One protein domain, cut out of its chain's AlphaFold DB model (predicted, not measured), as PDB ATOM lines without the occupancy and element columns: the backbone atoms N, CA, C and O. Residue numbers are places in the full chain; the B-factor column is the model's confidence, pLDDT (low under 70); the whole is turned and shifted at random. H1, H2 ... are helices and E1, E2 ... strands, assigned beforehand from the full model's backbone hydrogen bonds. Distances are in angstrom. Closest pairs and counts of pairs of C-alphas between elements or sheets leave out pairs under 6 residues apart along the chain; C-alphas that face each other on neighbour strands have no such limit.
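AT A GLANCE: This is residues 33 to 139 of the 145 residues of an uncharacterized protein of Delftia acidovorans (strain DSM 14801 / SPH-1) (UniProt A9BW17). A helical hairpin of long H1 and shorter H2 makes one side of the domain; H5 runs near the middle, crossed steeply by H3. The short strand E1 lies near both H1 and H5, while the small helices H4 and H6 lie farthest from the centre. The printed part has 107 residues, mostly helix by class, in the order E1, H1, H2, H3, H4, H5, H6; E1 pairs with no named strand. It is compact, with a radius of gyration of the C-alphas of 13.1 A and spans of 39 by 30 by 22 A.

HOW THE PARTS SIT: Start at residues 33 to 34, which pair antiparallel with residues 41 to 42 of E1, residues 41 to 43. The closest C-alphas of E1 and H1, residues 50 to 69, are Pro 43 and Val 56, 7.1 A apart. H1 and H2, residues 75 to 85, form a helical hairpin; they touch at Leu 59 and Ser 77, whose C-alphas are 6.2 A apart, at a shallow tilt of 14 degrees, opposite ways. H3, residues 94 to 101, touches H5, residues 119 to 127, at a steep tilt of 50 degrees, the closest C-alphas being Ser 96 and Trp 122 at 4.8 A. H1 and H5 are apart. H5 and H6, residues 135 to 138, only just touch, with 3 pairs of C-alphas within 8 A, the closest Trp 122 and Ile 137 at 6.8 A. H4, residues 113 to 116, and H5 meet only through their link. In H1, H2, H3 and H5 every O i to N i+4 pair is within hydrogen-bond range; H4 and H6 are too short for one.

IN THESE COORDINATES: Find C-alpha 50 at (-51.610, 27.815, -14.764); from there H1 runs 27.4 A to C-alpha 69. H2 measures 15.1 A, H5 12.3 A and H3 10.3 A. H6 ends at C-alpha 138, (-24.498, 4.688, -15.931).

THE WHOLE: The C-alphas farthest apart, Asp 49 and Gly 110, are 39.4 A apart. The printed part has no cut, and the link from H3 to H4 is long, with 11 residues. Look for pLDDT under 70 at residues 33 to 38, 110 and 138 to 139.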
ATOM      1  N   SER A  33     -44.658  13.874 -20.761       61.03
ATOM      2  CA  SER A  33     -44.930  13.777 -22.193       61.03
ATOM      3  C   SER A  33     -43.637  13.928 -22.999       61.03
ATOM      4  O   SER A  33     -42.712  14.660 -22.624       61.03
ATOM      5  N   ARG A  34     -43.543  13.202 -24.122       56.97
ATOM      6  CA  ARG A  34     -42.491  13.459 -25.114       56.97
ATOM      7  C   ARG A  34     -42.789  14.803 -25.771       56.97
ATOM      8  O   ARG A  34     -43.894  15.012 -26.267       56.97
ATOM      9  N   GLY A  35     -41.829  15.723 -25.717       49.78
ATOM     10  CA  GLY A  35     -41.951  17.028 -26.358       49.78
ATOM     11  C   GLY A  35     -41.615  17.004 -27.848       49.78
ATOM     12  O   GLY A  35     -41.156  15.989 -28.359       49.78
ATOM     13  N   PRO A  36     -41.774  18.146 -28.540       38.59
ATOM     14  CA  PRO A  36     -41.460  18.293 -29.967       38.59
ATOM     15  C   PRO A  36     -39.958  18.177 -30.297       38.59
ATOM     16  O   PRO A  36     -39.594  18.000 -31.456       38.59
ATOM     17  N   LEU A  37     -39.083  18.244 -29.290       51.28
ATOM     18  CA  LEU A  37     -37.694  17.805 -29.378       51.28
ATOM     19  C   LEU A  37     -37.624  16.387 -28.802       51.28
ATOM     20  O   LEU A  37     -37.573  16.248 -27.584       51.28
ATOM     21  N   ASP A  38     -37.580  15.349 -29.644       63.12
ATOM     22  CA  ASP A  38     -37.562  13.919 -29.242       63.12
ATOM     23  C   ASP A  38     -36.399  13.516 -28.295       63.12
ATOM     24  O   ASP A  38     -36.297  12.371 -27.859       63.12
ATOM     25  N   LEU A  39     -35.514  14.458 -27.957       77.06
ATOM     26  CA  LEU A  39     -34.409  14.308 -27.013       77.06
ATOM     27  C   LEU A  39     -34.798  14.662 -25.567       77.06
ATOM     28  O   LEU A  39     -34.229  14.096 -24.631       77.06
ATOM     29  N   PHE A  40     -35.748  15.581 -25.370       84.25
ATOM     30  CA  PHE A  40     -36.137  16.098 -24.056       84.25
ATOM     31  C   PHE A  40     -37.568  15.709 -23.689       84.25
ATOM     32  O   PHE A  40     -38.481  15.708 -24.518       84.25
ATOM     33  N   VAL A  41     -37.767  15.424 -22.408       82.94
ATOM     34  CA  VAL A  41     -39.075  15.107 -21.838       82.94
ATOM     35  C   VAL A  41     -39.573  16.243 -20.956       82.94
ATOM     36  O   VAL A  41     -38.780  16.937 -20.316       82.94
ATOM     37  N   TRP A  42     -40.890  16.424 -20.906       84.62
ATOM     38  CA  TRP A  42     -41.515  17.542 -20.200       84.62
ATOM     39  C   TRP A  42     -42.622  17.050 -19.282       84.62
ATOM     40  O   TRP A  42     -43.295  16.075 -19.621       84.62
ATOM     41  N   PRO A  43     -42.867  17.723 -18.147       83.50
ATOM     42  CA  PRO A  43     -44.089  17.501 -17.395       83.50
ATOM     43  C   PRO A  43     -45.318  17.753 -18.272       83.50
ATOM     44  O   PRO A  43     -45.349  18.698 -19.064       83.50
ATOM     45  N   ASP A  44     -46.319  16.897 -18.128       82.56
ATOM     46  CA  ASP A  44     -47.595  17.004 -18.810       82.56
ATOM     47  C   ASP A  44     -48.335  18.256 -18.332       82.56
ATOM     48  O   ASP A  44     -48.719  18.354 -17.163       82.56
ATOM     49  N   GLU A  45     -48.522  19.217 -19.238       83.81
ATOM     50  CA  GLU A  45     -49.165  20.495 -18.938       83.81
ATOM     51  C   GLU A  45     -50.606  20.315 -18.458       83.81
ATOM     52  O   GLU A  45     -51.057  21.107 -17.632       83.81
ATOM     53  N   ASP A  46     -51.314  19.271 -18.900       81.38
ATOM     54  CA  ASP A  46     -52.703  19.025 -18.497       81.38
ATOM     55  C   ASP A  46     -52.819  18.645 -17.011       81.38
ATOM     56  O   ASP A  46     -53.859  18.864 -16.387       81.38
ATOM     57  N   SER A  47     -51.724  18.167 -16.412       79.75
ATOM     58  CA  SER A  47     -51.630  17.847 -14.984       79.75
ATOM     59  C   SER A  47     -51.257  19.042 -14.090       79.75
ATOM     60  O   SER A  47     -51.172  18.895 -12.868       79.75
ATOM     61  N   LEU A  48     -51.020  20.226 -14.672       84.88
ATOM     62  CA  LEU A  48     -50.486  21.402 -13.977       84.88
ATOM     63  C   LEU A  48     -51.510  22.532 -13.808       84.88
ATOM     64  O   LEU A  48     -52.404  22.740 -14.629       84.88
ATOM     65  N   ASP A  49     -51.314  23.319 -12.750       88.69
ATOM     66  CA  ASP A  49     -51.937  24.634 -12.590       88.69
ATOM     67  C   ASP A  49     -51.360  25.650 -13.603       88.69
ATOM     68  O   ASP A  49     -50.331  25.410 -14.239       88.69
ATOM     69  N   ASP A  50     -52.022  26.800 -13.777       90.38
ATOM     70  CA  ASP A  50     -51.610  27.815 -14.764       90.38
ATOM     71  C   ASP A  50     -50.175  28.316 -14.541       90.38
ATOM     72  O   ASP A  50     -49.455  28.617 -15.496       90.38
ATOM     73  N   TRP A  51     -49.740  28.351 -13.279       90.06
ATOM     74  CA  TRP A  51     -48.371  28.697 -12.921       90.06
ATOM     75  C   TRP A  51     -47.373  27.622 -13.371       90.06
ATOM     76  O   TRP A  51     -46.389  27.936 -14.038       90.06
ATOM     77  N   GLY A  52     -47.644  26.347 -13.089       88.12
ATOM     78  CA  GLY A  52     -46.816  25.232 -13.539       88.12
ATOM     79  C   GLY A  52     -46.738  25.139 -15.062       88.12
ATOM     80  O   GLY A  52     -45.655  24.929 -15.609       88.12
ATOM     81  N   LYS A  53     -47.850  25.382 -15.768       90.69
ATOM     82  CA  LYS A  53     -47.863  25.473 -17.238       90.69
ATOM     83  C   LYS A  53     -46.937  26.579 -17.740       90.69
ATOM     84  O   LYS A  53     -46.194  26.372 -18.701       90.69
ATOM     85  N   LEU A  54     -46.955  27.751 -17.099       91.94
ATOM     86  CA  LEU A  54     -46.069  28.860 -17.454       91.94
ATOM     87  C   LEU A  54     -44.591  28.490 -17.260       91.94
ATOM     88  O   LEU A  54     -43.791  28.723 -18.166       91.94
ATOM     89  N   GLU A  55     -44.240  27.884 -16.124       92.00
ATOM     90  CA  GLU A  55     -42.869  27.452 -15.823       92.00
ATOM     91  C   GLU A  55     -42.363  26.412 -16.835       92.00
ATOM     92  O   GLU A  55     -41.256  26.550 -17.362       92.00
ATOM     93  N   VAL A  56     -43.192  25.421 -17.190       90.12
ATOM     94  CA  VAL A  56     -42.852  24.422 -18.220       90.12
ATOM     95  C   VAL A  56     -42.617  25.086 -19.574       90.12
ATOM     96  O   VAL A  56     -41.613  24.810 -20.229       90.12
ATOM     97  N   ARG A  57     -43.499  25.998 -19.999       90.88
ATOM     98  CA  ARG A  57     -43.347  26.716 -21.277       90.88
ATOM     99  C   ARG A  57     -42.123  27.624 -21.301       90.88
ATOM    100  O   ARG A  57     -41.515  27.783 -22.360       90.88
ATOM    101  N   LYS A  58     -41.772  28.240 -20.170       91.62
ATOM    102  CA  LYS A  58     -40.570  29.069 -20.041       91.62
ATOM    103  C   LYS A  58     -39.316  28.217 -20.226       91.62
ATOM    104  O   LYS A  58     -38.525  28.518 -21.117       91.62
ATOM    105  N   LEU A  59     -39.185  27.128 -19.464       91.12
ATOM    106  CA  LEU A  59     -38.029  26.238 -19.568       91.12
ATOM    107  C   LEU A  59     -37.920  25.615 -20.965       91.12
ATOM    108  O   LEU A  59     -36.836  25.597 -21.542       91.12
ATOM    109  N   ARG A  60     -39.040  25.150 -21.532       89.38
ATOM    110  CA  ARG A  60     -39.076  24.554 -22.876       89.38
ATOM    111  C   ARG A  60     -38.525  25.506 -23.931       89.38
ATOM    112  O   ARG A  60     -37.653  25.116 -24.699       89.38
ATOM    113  N   ARG A  61     -38.978  26.761 -23.919       89.00
ATOM    114  CA  ARG A  61     -38.507  27.798 -24.845       89.00
ATOM    115  C   ARG A  61     -37.021  28.089 -24.676       89.00
ATOM    116  O   ARG A  61     -36.309  28.193 -25.667       89.00
ATOM    117  N   GLU A  62     -36.548  28.204 -23.438       88.62
ATOM    118  CA  GLU A  62     -35.130  28.457 -23.161       88.62
ATOM    119  C   GLU A  62     -34.244  27.297 -23.638       88.62
ATOM    120  O   GLU A  62     -33.191  27.538 -24.229       88.62
ATOM    121  N   VAL A  63     -34.680  26.047 -23.444       87.88
ATOM    122  CA  VAL A  63     -33.976  24.860 -23.951       87.88
ATOM    123  C   VAL A  63     -34.020  24.810 -25.476       87.88
ATOM    124  O   VAL A  63     -32.979  24.610 -26.093       87.88
ATOM    125  N   GLU A  64     -35.174  25.035 -26.103       84.75
ATOM    126  CA  GLU A  64     -35.297  25.089 -27.564       84.75
ATOM    127  C   GLU A  64     -34.358  26.146 -28.159       84.75
ATOM    128  O   GLU A  64     -33.540  25.825 -29.022       84.75
ATOM    129  N   GLU A  65     -34.394  27.383 -27.666       85.19
ATOM    130  CA  GLU A  65     -33.531  28.460 -28.156       85.19
ATOM    131  C   GLU A  65     -32.045  28.174 -27.912       85.19
ATOM    132  O   GLU A  65     -31.235  28.250 -28.837       85.19
ATOM    133  N   ARG A  66     -31.646  27.832 -26.685       83.19
ATOM    134  CA  ARG A  66     -30.221  27.694 -26.357       83.19
ATOM    135  C   ARG A  66     -29.628  26.414 -26.924       83.19
ATOM    136  O   ARG A  66     -28.625  26.472 -27.633       83.19
ATOM    137  N   TYR A  67     -30.285  25.282 -26.698       81.81
ATOM    138  CA  TYR A  67     -29.743  23.978 -27.062       81.81
ATOM    139  C   TYR A  67     -29.725  23.767 -28.577       81.81
ATOM    140  O   TYR A  67     -28.707  23.350 -29.126       81.81
ATOM    141  N   THR A  68     -30.830  24.082 -29.270       74.75
ATOM    142  CA  THR A  68     -30.931  23.803 -30.713       74.75
ATOM    143  C   THR A  68     -30.382  24.930 -31.580       74.75
ATOM    144  O   THR A  68     -29.657  24.660 -32.537       74.75
ATOM    145  N   ARG A  69     -30.693  26.192 -31.249       73.19
ATOM    146  CA  ARG A  69     -30.370  27.336 -32.114       73.19
ATOM    147  C   ARG A  69     -29.009  27.942 -31.796       73.19
ATOM    148  O   ARG A  69     -28.257  28.218 -32.725       73.19
ATOM    149  N   TYR A  70     -28.686  28.130 -30.519       72.06
ATOM    150  CA  TYR A  70     -27.412  28.737 -30.109       72.06
ATOM    151  C   TYR A  70     -26.320  27.728 -29.768       72.06
ATOM    152  O   TYR A  70     -25.186  28.134 -29.533       72.06
ATOM    153  N   ARG A  71     -26.639  26.426 -29.778       79.19
ATOM    154  CA  ARG A  71     -25.713  25.358 -29.389       79.19
ATOM    155  C   ARG A  71     -25.029  25.681 -28.058       79.19
ATOM    156  O   ARG A  71     -23.808  25.634 -27.946       79.19
ATOM    157  N   SER A  72     -25.825  26.036 -27.062       82.25
ATOM    158  CA  SER A  72     -25.382  26.267 -25.693       82.25
ATOM    159  C   SER A  72     -26.366  25.652 -24.706       82.25
ATOM    160  O   SER A  72     -27.522  25.369 -25.029       82.25
ATOM    161  N   PHE A  73     -25.907  25.420 -23.481       80.44
ATOM    162  CA  PHE A  73     -26.769  24.986 -22.389       80.44
ATOM    163  C   PHE A  73     -26.581  25.903 -21.188       80.44
ATOM    164  O   PHE A  73     -25.468  26.312 -20.863       80.44
ATOM    165  N   ASP A  74     -27.683  26.214 -20.513       81.94
ATOM    166  CA  ASP A  74     -27.643  26.952 -19.262       81.94
ATOM    167  C   ASP A  74     -28.489  26.239 -18.212       81.94
ATOM    168  O   ASP A  74     -29.710  26.113 -18.332       81.94
ATOM    169  N   ILE A  75     -27.816  25.790 -17.157       86.38
ATOM    170  CA  ILE A  75     -28.456  25.133 -16.026       86.38
ATOM    171  C   ILE A  75     -29.286  26.093 -15.163       86.38
ATOM    172  O   ILE A  75     -30.157  25.618 -14.440       86.38
ATOM    173  N   CYS A  76     -29.063  27.414 -15.204       87.50
ATOM    174  CA  CYS A  76     -29.802  28.362 -14.358       87.50
ATOM    175  C   CYS A  76     -31.315  28.221 -14.540       87.50
ATOM    176  O   CYS A  76     -32.043  28.085 -13.560       87.50
ATOM    177  N   SER A  77     -31.748  28.131 -15.795       88.00
ATOM    178  CA  SER A  77     -33.120  27.849 -16.209       88.00
ATOM    179  C   SER A  77     -33.691  26.587 -15.563       88.00
ATOM    180  O   SER A  77     -34.778  26.603 -14.986       88.00
ATOM    181  N   LEU A  78     -32.932  25.489 -15.618       90.50
ATOM    182  CA  LEU A  78     -33.329  24.215 -15.023       90.50
ATOM    183  C   LEU A  78     -33.395  24.313 -13.495       90.50
ATOM    184  O   LEU A  78     -34.355  23.848 -12.894       90.50
ATOM    185  N   ARG A  79     -32.405  24.935 -12.851       91.00
ATOM    186  CA  ARG A  79     -32.369  25.100 -11.391       91.00
ATOM    187  C   ARG A  79     -33.566  25.904 -10.884       91.00
ATOM    188  O   ARG A  79     -34.192  25.502  -9.902       91.00
ATOM    189  N   ASP A  80     -33.883  27.010 -11.549       91.00
ATOM    190  CA  ASP A  80     -35.027  27.851 -11.197       91.00
ATOM    191  C   ASP A  80     -36.337  27.084 -11.387       91.00
ATOM    192  O   ASP A  80     -37.183  27.079 -10.493       91.00
ATOM    193  N   PHE A  81     -36.460  26.341 -12.490       91.44
ATOM    194  CA  PHE A  81     -37.602  25.471 -12.742       91.44
ATOM    195  C   PHE A  81     -37.786  24.407 -11.650       91.44
ATOM    196  O   PHE A  81     -38.883  24.275 -11.113       91.44
ATOM    197  N   LEU A  82     -36.729  23.678 -11.271       90.44
ATOM    198  CA  LEU A  82     -36.799  22.656 -10.218       90.44
ATOM    199  C   LEU A  82     -37.271  23.257  -8.891       90.44
ATOM    200  O   LEU A  82     -38.139  22.695  -8.221       90.44
ATOM    201  N   LYS A  83     -36.748  24.436  -8.540       90.44
ATOM    202  CA  LYS A  83     -37.154  25.176  -7.342       90.44
ATOM    203  C   LYS A  83     -38.626  25.593  -7.405       90.44
ATOM    204  O   LYS A  83     -39.362  25.364  -6.445       90.44
ATOM    205  N   ASN A  84     -39.059  26.178  -8.520       89.81
ATOM    206  CA  ASN A  84     -40.420  26.691  -8.692       89.81
ATOM    207  C   ASN A  84     -41.458  25.564  -8.735       89.81
ATOM    208  O   ASN A  84     -42.521  25.674  -8.121       89.81
ATOM    209  N   MET A  85     -41.119  24.450  -9.385       86.00
ATOM    210  CA  MET A  85     -41.961  23.256  -9.487       86.00
ATOM    211  C   MET A  85     -41.884  22.347  -8.258       86.00
ATOM    212  O   MET A  85     -42.632  21.370  -8.178       86.00
ATOM    213  N   ARG A  86     -41.017  22.675  -7.289       87.00
ATOM    214  CA  ARG A  86     -40.753  21.876  -6.083       87.00
ATOM    215  C   ARG A  86     -40.352  20.434  -6.419       87.00
ATOM    216  O   ARG A  86     -40.772  19.492  -5.748       87.00
ATOM    217  N   ILE A  87     -39.544  20.274  -7.464       84.31
ATOM    218  CA  ILE A  87     -38.952  18.991  -7.846       84.31
ATOM    219  C   ILE A  87     -37.674  18.818  -7.013       84.31
ATOM    220  O   ILE A  87     -36.770  19.653  -7.112       84.31
ATOM    221  N   PRO A  88     -37.580  17.781  -6.167       83.31
ATOM    222  CA  PRO A  88     -36.402  17.565  -5.342       83.31
ATOM    223  C   PRO A  88     -35.230  17.044  -6.179       83.31
ATOM    224  O   PRO A  88     -35.399  16.236  -7.093       83.31
ATOM    225  N   LEU A  89     -34.019  17.440  -5.795       85.50
ATOM    226  CA  LEU A  89     -32.811  16.718  -6.180       85.50
ATOM    227  C   LEU A  89     -32.634  15.554  -5.205       85.50
ATOM    228  O   LEU A  89     -32.515  15.755  -3.998       85.50
ATOM    229  N   THR A  90     -32.694  14.332  -5.723       84.56
ATOM    230  CA  THR A  90     -32.501  13.113  -4.935       84.56
ATOM    231  C   THR A  90     -31.052  12.663  -5.058       84.56
ATOM    232  O   THR A  90     -30.344  13.057  -5.982       84.56
ATOM    233  N   HIS A  91     -30.616  11.760  -4.178       82.19
ATOM    234  CA  HIS A  91     -29.292  11.143  -4.297       82.19
ATOM    235  C   HIS A  91     -29.063  10.490  -5.677       82.19
ATOM    236  O   HIS A  91     -27.935  10.415  -6.145       82.19
ATOM    237  N   GLN A  92     -30.127  10.037  -6.348       83.94
ATOM    238  CA  GLN A  92     -30.035   9.434  -7.682       83.94
ATOM    239  C   GLN A  92     -29.832  10.485  -8.780       83.94
ATOM    240  O   GLN A  92     -29.092  10.245  -9.729       83.94
ATOM    241  N   THR A  93     -30.460  11.657  -8.662       88.00
ATOM    242  CA  THR A  93     -30.383  12.706  -9.692       88.00
ATOM    243  C   THR A  93     -29.241  13.697  -9.477       88.00
ATOM    244  O   THR A  93     -28.896  14.424 -10.412       88.00
ATOM    245  N   GLN A  94     -28.621  13.689  -8.292       89.25
ATOM    246  CA  GLN A  94     -27.522  14.571  -7.888       89.25
ATOM    247  C   GLN A  94     -26.373  14.582  -8.909       89.25
ATOM    248  O   GLN A  94     -26.039  15.639  -9.439       89.25
ATOM    249  N   ASP A  95     -25.837  13.416  -9.274       90.56
ATOM    250  CA  ASP A  95     -24.723  13.304 -10.228       90.56
ATOM    251  C   ASP A  95     -25.062  13.885 -11.606       90.56
ATOM    252  O   ASP A  95     -24.235  14.527 -12.256       90.56
ATOM    253  N   SER A  96     -26.292  13.665 -12.080       91.06
ATOM    254  CA  SER A  96     -26.745  14.208 -13.366       91.06
ATOM    255  C   SER A  96     -26.886  15.725 -13.305       91.06
ATOM    256  O   SER A  96     -26.474  16.419 -14.235       91.06
ATOM    257  N   PHE A  97     -27.401  16.248 -12.192       91.75
ATOM    258  CA  PHE A  97     -27.476  17.683 -11.956       91.75
ATOM    259  C   PHE A  97     -26.083  18.323 -11.897       91.75
ATOM    260  O   PHE A  97     -25.854  19.347 -12.535       91.75
ATOM    261  N   GLU A  98     -25.122  17.702 -11.213       90.62
ATOM    262  CA  GLU A  98     -23.744  18.199 -11.136       90.62
ATOM    263  C   GLU A  98     -23.039  18.189 -12.495       90.62
ATOM    264  O   GLU A  98     -22.345  19.148 -12.838       90.62
ATOM    265  N   ARG A  99     -23.245  17.149 -13.311       90.62
ATOM    266  CA  ARG A  99     -22.713  17.099 -14.683       90.62
ATOM    267  C   ARG A  99     -23.282  18.215 -15.552       90.62
ATOM    268  O   ARG A  99     -22.520  18.876 -16.251       90.62
ATOM    269  N   LEU A 100     -24.586  18.478 -15.460       89.94
ATOM    270  CA  LEU A 100     -25.204  19.634 -16.116       89.94
ATOM    271  C   LEU A 100     -24.654  20.958 -15.566       89.94
ATOM    272  O   LEU A 100     -24.490  21.912 -16.319       89.94
ATOM    273  N   HIS A 101     -24.343  21.024 -14.268       89.06
ATOM    274  CA  HIS A 101     -23.843  22.242 -13.631       89.06
ATOM    275  C   HIS A 101     -22.452  22.622 -14.139       89.06
ATOM    276  O   HIS A 101     -22.153  23.802 -14.307       89.06
ATOM    277  N   ARG A 102     -21.612  21.631 -14.453       86.31
ATOM    278  CA  ARG A 102     -20.303  21.852 -15.093       86.31
ATOM    279  C   ARG A 102     -20.414  22.425 -16.509       86.31
ATOM    280  O   ARG A 102     -19.438  22.962 -17.013       86.31
ATOM    281  N   LEU A 103     -21.590  22.331 -17.133       80.94
ATOM    282  CA  LEU A 103     -21.881  22.883 -18.457       80.94
ATOM    283  C   LEU A 103     -22.567  24.256 -18.397       80.94
ATOM    284  O   LEU A 103     -23.119  24.714 -19.395       80.94
ATOM    285  N   HIS A 104     -22.562  24.915 -17.236       81.12
ATOM    286  CA  HIS A 104     -23.172  26.229 -17.074       81.12
ATOM    287  C   HIS A 104     -22.528  27.267 -18.004       81.12
ATOM    288  O   HIS A 104     -21.327  27.516 -17.925       81.12
ATOM    289  N   CYS A 105     -23.345  27.885 -18.865       73.81
ATOM    290  CA  CYS A 105     -22.928  28.921 -19.816       73.81
ATOM    291  C   CYS A 105     -21.824  28.477 -20.791       73.81
ATOM    292  O   CYS A 105     -21.034  29.300 -21.249       73.81
ATOM    293  N   VAL A 106     -21.774  27.186 -21.126       72.44
ATOM    294  CA  VAL A 106     -20.814  26.655 -22.098       72.44
ATOM    295  C   VAL A 106     -21.414  26.686 -23.506       72.44
ATOM    296  O   VAL A 106     -22.517  26.185 -23.741       72.44
ATOM    297  N   GLU A 107     -20.670  27.246 -24.461       77.00
ATOM    298  CA  GLU A 107     -20.936  27.074 -25.892       77.00
ATOM    299  C   GLU A 107     -20.422  25.709 -26.365       77.00
ATOM    300  O   GLU A 107     -19.294  25.310 -26.068       77.00
ATOM    301  N   PHE A 108     -21.212  24.985 -27.157       75.31
ATOM    302  CA  PHE A 108     -20.845  23.645 -27.629       75.31
ATOM    303  C   PHE A 108     -19.739  23.645 -28.690       75.31
ATOM    304  O   PHE A 108     -19.314  22.575 -29.117       75.31
ATOM    305  N   SER A 109     -19.244  24.812 -29.113       72.38
ATOM    306  CA  SER A 109     -18.126  24.944 -30.054       72.38
ATOM    307  C   SER A 109     -16.836  24.276 -29.550       72.38
ATOM    308  O   SER A 109     -16.034  23.828 -30.368       72.38
ATOM    309  N   GLY A 110     -16.662  24.151 -28.227       69.75
ATOM    310  CA  GLY A 110     -15.525  23.476 -27.585       69.75
ATOM    311  C   GLY A 110     -15.866  22.180 -26.841       69.75
ATOM    312  O   GLY A 110     -14.999  21.614 -26.181       69.75
ATOM    313  N   VAL A 111     -17.115  21.707 -26.910       76.12
ATOM    314  CA  VAL A 111     -17.576  20.536 -26.149       76.12
ATOM    315  C   VAL A 111     -17.498  19.279 -27.022       76.12
ATOM    316  O   VAL A 111     -18.026  19.281 -28.134       76.12
ATOM    317  N   PRO A 112     -16.892  18.174 -26.542       81.81
ATOM    318  CA  PRO A 112     -16.896  16.911 -27.274       81.81
ATOM    319  C   PRO A 112     -18.321  16.442 -27.596       81.81
ATOM    320  O   PRO A 112     -19.207  16.492 -26.740       81.81
ATOM    321  N   ALA A 113     -18.537  15.912 -28.804       79.88
ATOM    322  CA  ALA A 113     -19.853  15.429 -29.242       79.88
ATOM    323  C   ALA A 113     -20.461  14.392 -28.276       79.88
ATOM    324  O   ALA A 113     -21.658  14.417 -28.004       79.88
ATOM    325  N   SER A 114     -19.619  13.552 -27.667       82.06
ATOM    326  CA  SER A 114     -20.026  12.562 -26.664       82.06
ATOM    327  C   SER A 114     -20.609  13.167 -25.381       82.06
ATOM    328  O   SER A 114     -21.375  12.502 -24.686       82.06
ATOM    329  N   ILE A 115     -20.249  14.409 -25.042       82.38
ATOM    330  CA  ILE A 115     -20.828  15.151 -23.917       82.38
ATOM    331  C   ILE A 115     -22.146  15.785 -24.348       82.38
ATOM    332  O   ILE A 115     -23.128  15.686 -23.616       82.38
ATOM    333  N   TYR A 116     -22.190  16.365 -25.550       80.38
ATOM    334  CA  TYR A 116     -23.412  16.930 -26.124       80.38
ATOM    335  C   TYR A 116     -24.548  15.897 -26.176       80.38
ATOM    336  O   TYR A 116     -25.645  16.160 -25.695       80.38
ATOM    337  N   GLU A 117     -24.268  14.678 -26.637       83.06
ATOM    338  CA  GLU A 117     -25.241  13.576 -26.684       83.06
ATOM    339  C   GLU A 117     -25.786  13.172 -25.302       83.06
ATOM    340  O   GLU A 117     -26.879  12.619 -25.204       83.06
ATOM    341  N   ARG A 118     -25.061  13.464 -24.213       87.62
ATOM    342  CA  ARG A 118     -25.460  13.101 -22.844       87.62
ATOM    343  C   ARG A 118     -26.338  14.137 -22.152       87.62
ATOM    344  O   ARG A 118     -27.058  13.771 -21.222       87.62
ATOM    345  N   ILE A 119     -26.325  15.392 -22.603       88.25
ATOM    346  CA  ILE A 119     -27.083  16.486 -21.976       88.25
ATOM    347  C   ILE A 119     -28.581  16.160 -21.861       88.25
ATOM    348  O   ILE A 119     -29.113  16.283 -20.754       88.25
ATOM    349  N   PRO A 120     -29.272  15.682 -22.917       88.69
ATOM    350  CA  PRO A 120     -30.698  15.384 -22.816       88.69
ATOM    351  C   PRO A 120     -30.985  14.254 -21.827       88.69
ATOM    352  O   PRO A 120     -31.983  14.285 -21.113       88.69
ATOM    353  N   HIS A 121     -30.077  13.285 -21.708       88.44
ATOM    354  CA  HIS A 121     -30.220  12.182 -20.762       88.44
ATOM    355  C   HIS A 121     -30.098  12.651 -19.311       88.44
ATOM    356  O   HIS A 121     -30.963  12.325 -18.500       88.44
ATOM    357  N   TRP A 122     -29.079  13.452 -18.984       91.00
ATOM    358  CA  TRP A 122     -28.953  14.031 -17.643       91.00
ATOM    359  C   TRP A 122     -30.136  14.939 -17.308       91.00
ATOM    360  O   TRP A 122     -30.658  14.882 -16.198       91.00
ATOM    361  N   PHE A 123     -30.600  15.735 -18.274       91.19
ATOM    362  CA  PHE A 123     -31.753  16.614 -18.100       91.19
ATOM    363  C   PHE A 123     -33.031  15.825 -17.800       91.19
ATOM    364  O   PHE A 123     -33.705  16.093 -16.805       91.19
ATOM    365  N   ASN A 124     -33.339  14.813 -18.616       88.56
ATOM    366  CA  ASN A 124     -34.527  13.979 -18.446       88.56
ATOM    367  C   ASN A 124     -34.491  13.229 -17.113       88.56
ATOM    368  O   ASN A 124     -35.512  13.127 -16.435       88.56
ATOM    369  N   HIS A 125     -33.317  12.750 -16.703       89.00
ATOM    370  CA  HIS A 125     -33.131  12.089 -15.417       89.00
ATOM    371  C   HIS A 125     -33.431  13.022 -14.237       89.00
ATOM    372  O   HIS A 125     -34.141  12.636 -13.310       89.00
ATOM    373  N   VAL A 126     -32.977  14.276 -14.309       90.69
ATOM    374  CA  VAL A 126     -33.229  15.294 -13.280       90.69
ATOM    375  C   VAL A 126     -34.705  15.699 -13.225       90.69
ATOM    376  O   VAL A 126     -35.301  15.644 -12.152       90.69
ATOM    377  N   ILE A 127     -35.325  16.056 -14.358       87.69
ATOM    378  CA  ILE A 127     -36.737  16.489 -14.386       87.69
ATOM    379  C   ILE A 127     -37.689  15.369 -13.971       87.69
ATOM    380  O   ILE A 127     -38.678  15.621 -13.286       87.69
ATOM    381  N   SER A 128     -37.385  14.131 -14.356       83.69
ATOM    382  CA  SER A 128     -38.188  12.962 -13.991       83.69
ATOM    383  C   SER A 128     -37.942  12.467 -12.563       83.69
ATOM    384  O   SER A 128     -38.493  11.439 -12.178       83.69
ATOM    385  N   CYS A 129     -37.108  13.156 -11.775       83.06
ATOM    386  CA  CYS A 129     -36.748  12.743 -10.418       83.06
ATOM    387  C   CYS A 129     -36.206  11.293 -10.358       83.06
ATOM    388  O   CYS A 129     -36.452  10.567  -9.396       83.06
ATOM    389  N   GLY A 130     -35.486  10.847 -11.393       79.00
ATOM    390  CA  GLY A 130     -34.931   9.491 -11.467       79.00
ATOM    391  C   GLY A 130     -35.783   8.474 -12.232       79.00
ATOM    392  O   GLY A 130     -35.307   7.383 -12.533       79.00
ATOM    393  N   GLN A 131     -37.029   8.802 -12.589       78.06
ATOM    394  CA  GLN A 131     -37.930   7.848 -13.254       78.06
ATOM    395  C   GLN A 131     -37.471   7.476 -14.671       78.06
ATOM    396  O   GLN A 131     -37.777   6.387 -15.152       78.06
ATOM    397  N   ILE A 132     -36.733   8.364 -15.341       78.75
ATOM    398  CA  ILE A 132     -36.149   8.118 -16.658       78.75
ATOM    399  C   ILE A 132     -34.638   7.982 -16.502       78.75
ATOM    400  O   ILE A 132     -33.928   8.970 -16.331       78.75
ATOM    401  N   THR A 133     -34.151   6.748 -16.610       77.19
ATOM    402  CA  THR A 133     -32.718   6.433 -16.649       77.19
ATOM    403  C   THR A 133     -32.333   5.996 -18.058       77.19
ATOM    404  O   THR A 133     -33.064   5.251 -18.710       77.19
ATOM    405  N   HIS A 134     -31.187   6.470 -18.546       77.31
ATOM    406  CA  HIS A 134     -30.638   6.091 -19.847       77.31
ATOM    407  C   HIS A 134     -29.278   5.396 -19.660       77.31
ATOM    408  O   HIS A 134     -28.500   5.860 -18.825       77.31
ATOM    409  N   PRO A 135     -28.917   4.365 -20.451       74.81
ATOM    410  CA  PRO A 135     -27.633   3.658 -20.307       74.81
ATOM    411  C   PRO A 135     -26.383   4.558 -20.393       74.81
ATOM    412  O   PRO A 135     -25.328   4.252 -19.832       74.81
ATOM    413  N   LEU A 136     -26.494   5.710 -21.065       73.81
ATOM    414  CA  LEU A 136     -25.421   6.716 -21.146       73.81
ATOM    415  C   LEU A 136     -25.218   7.528 -19.852       73.81
ATOM    416  O   LEU A 136     -24.288   8.330 -19.772       73.81
ATOM    417  N   ILE A 137     -26.073   7.347 -18.845       73.62
ATOM    418  CA  ILE A 137     -25.909   7.926 -17.505       73.62
ATOM    419  C   ILE A 137     -25.014   7.020 -16.649       73.62
ATOM    420  O   ILE A 137     -24.127   7.519 -15.964       73.62
ATOM    421  N   GLU A 138     -25.201   5.700 -16.740       64.31
ATOM    422  CA  GLU A 138     -24.498   4.688 -15.931       64.31
ATOM    423  C   GLU A 138     -23.083   4.384 -16.432       64.31
ATOM    424  O   GLU A 138     -22.196   4.017 -15.660       64.31
ATOM    425  N   THR A 139     -22.839   4.563 -17.731       55.16
ATOM    426  CA  THR A 139     -21.499   4.444 -18.311       55.16
ATOM    427  C   THR A 139     -20.677   5.665 -17.913       55.16
ATOM    428  O   THR A 139     -20.627   6.673 -18.623       55.16
TER     429      THR A 139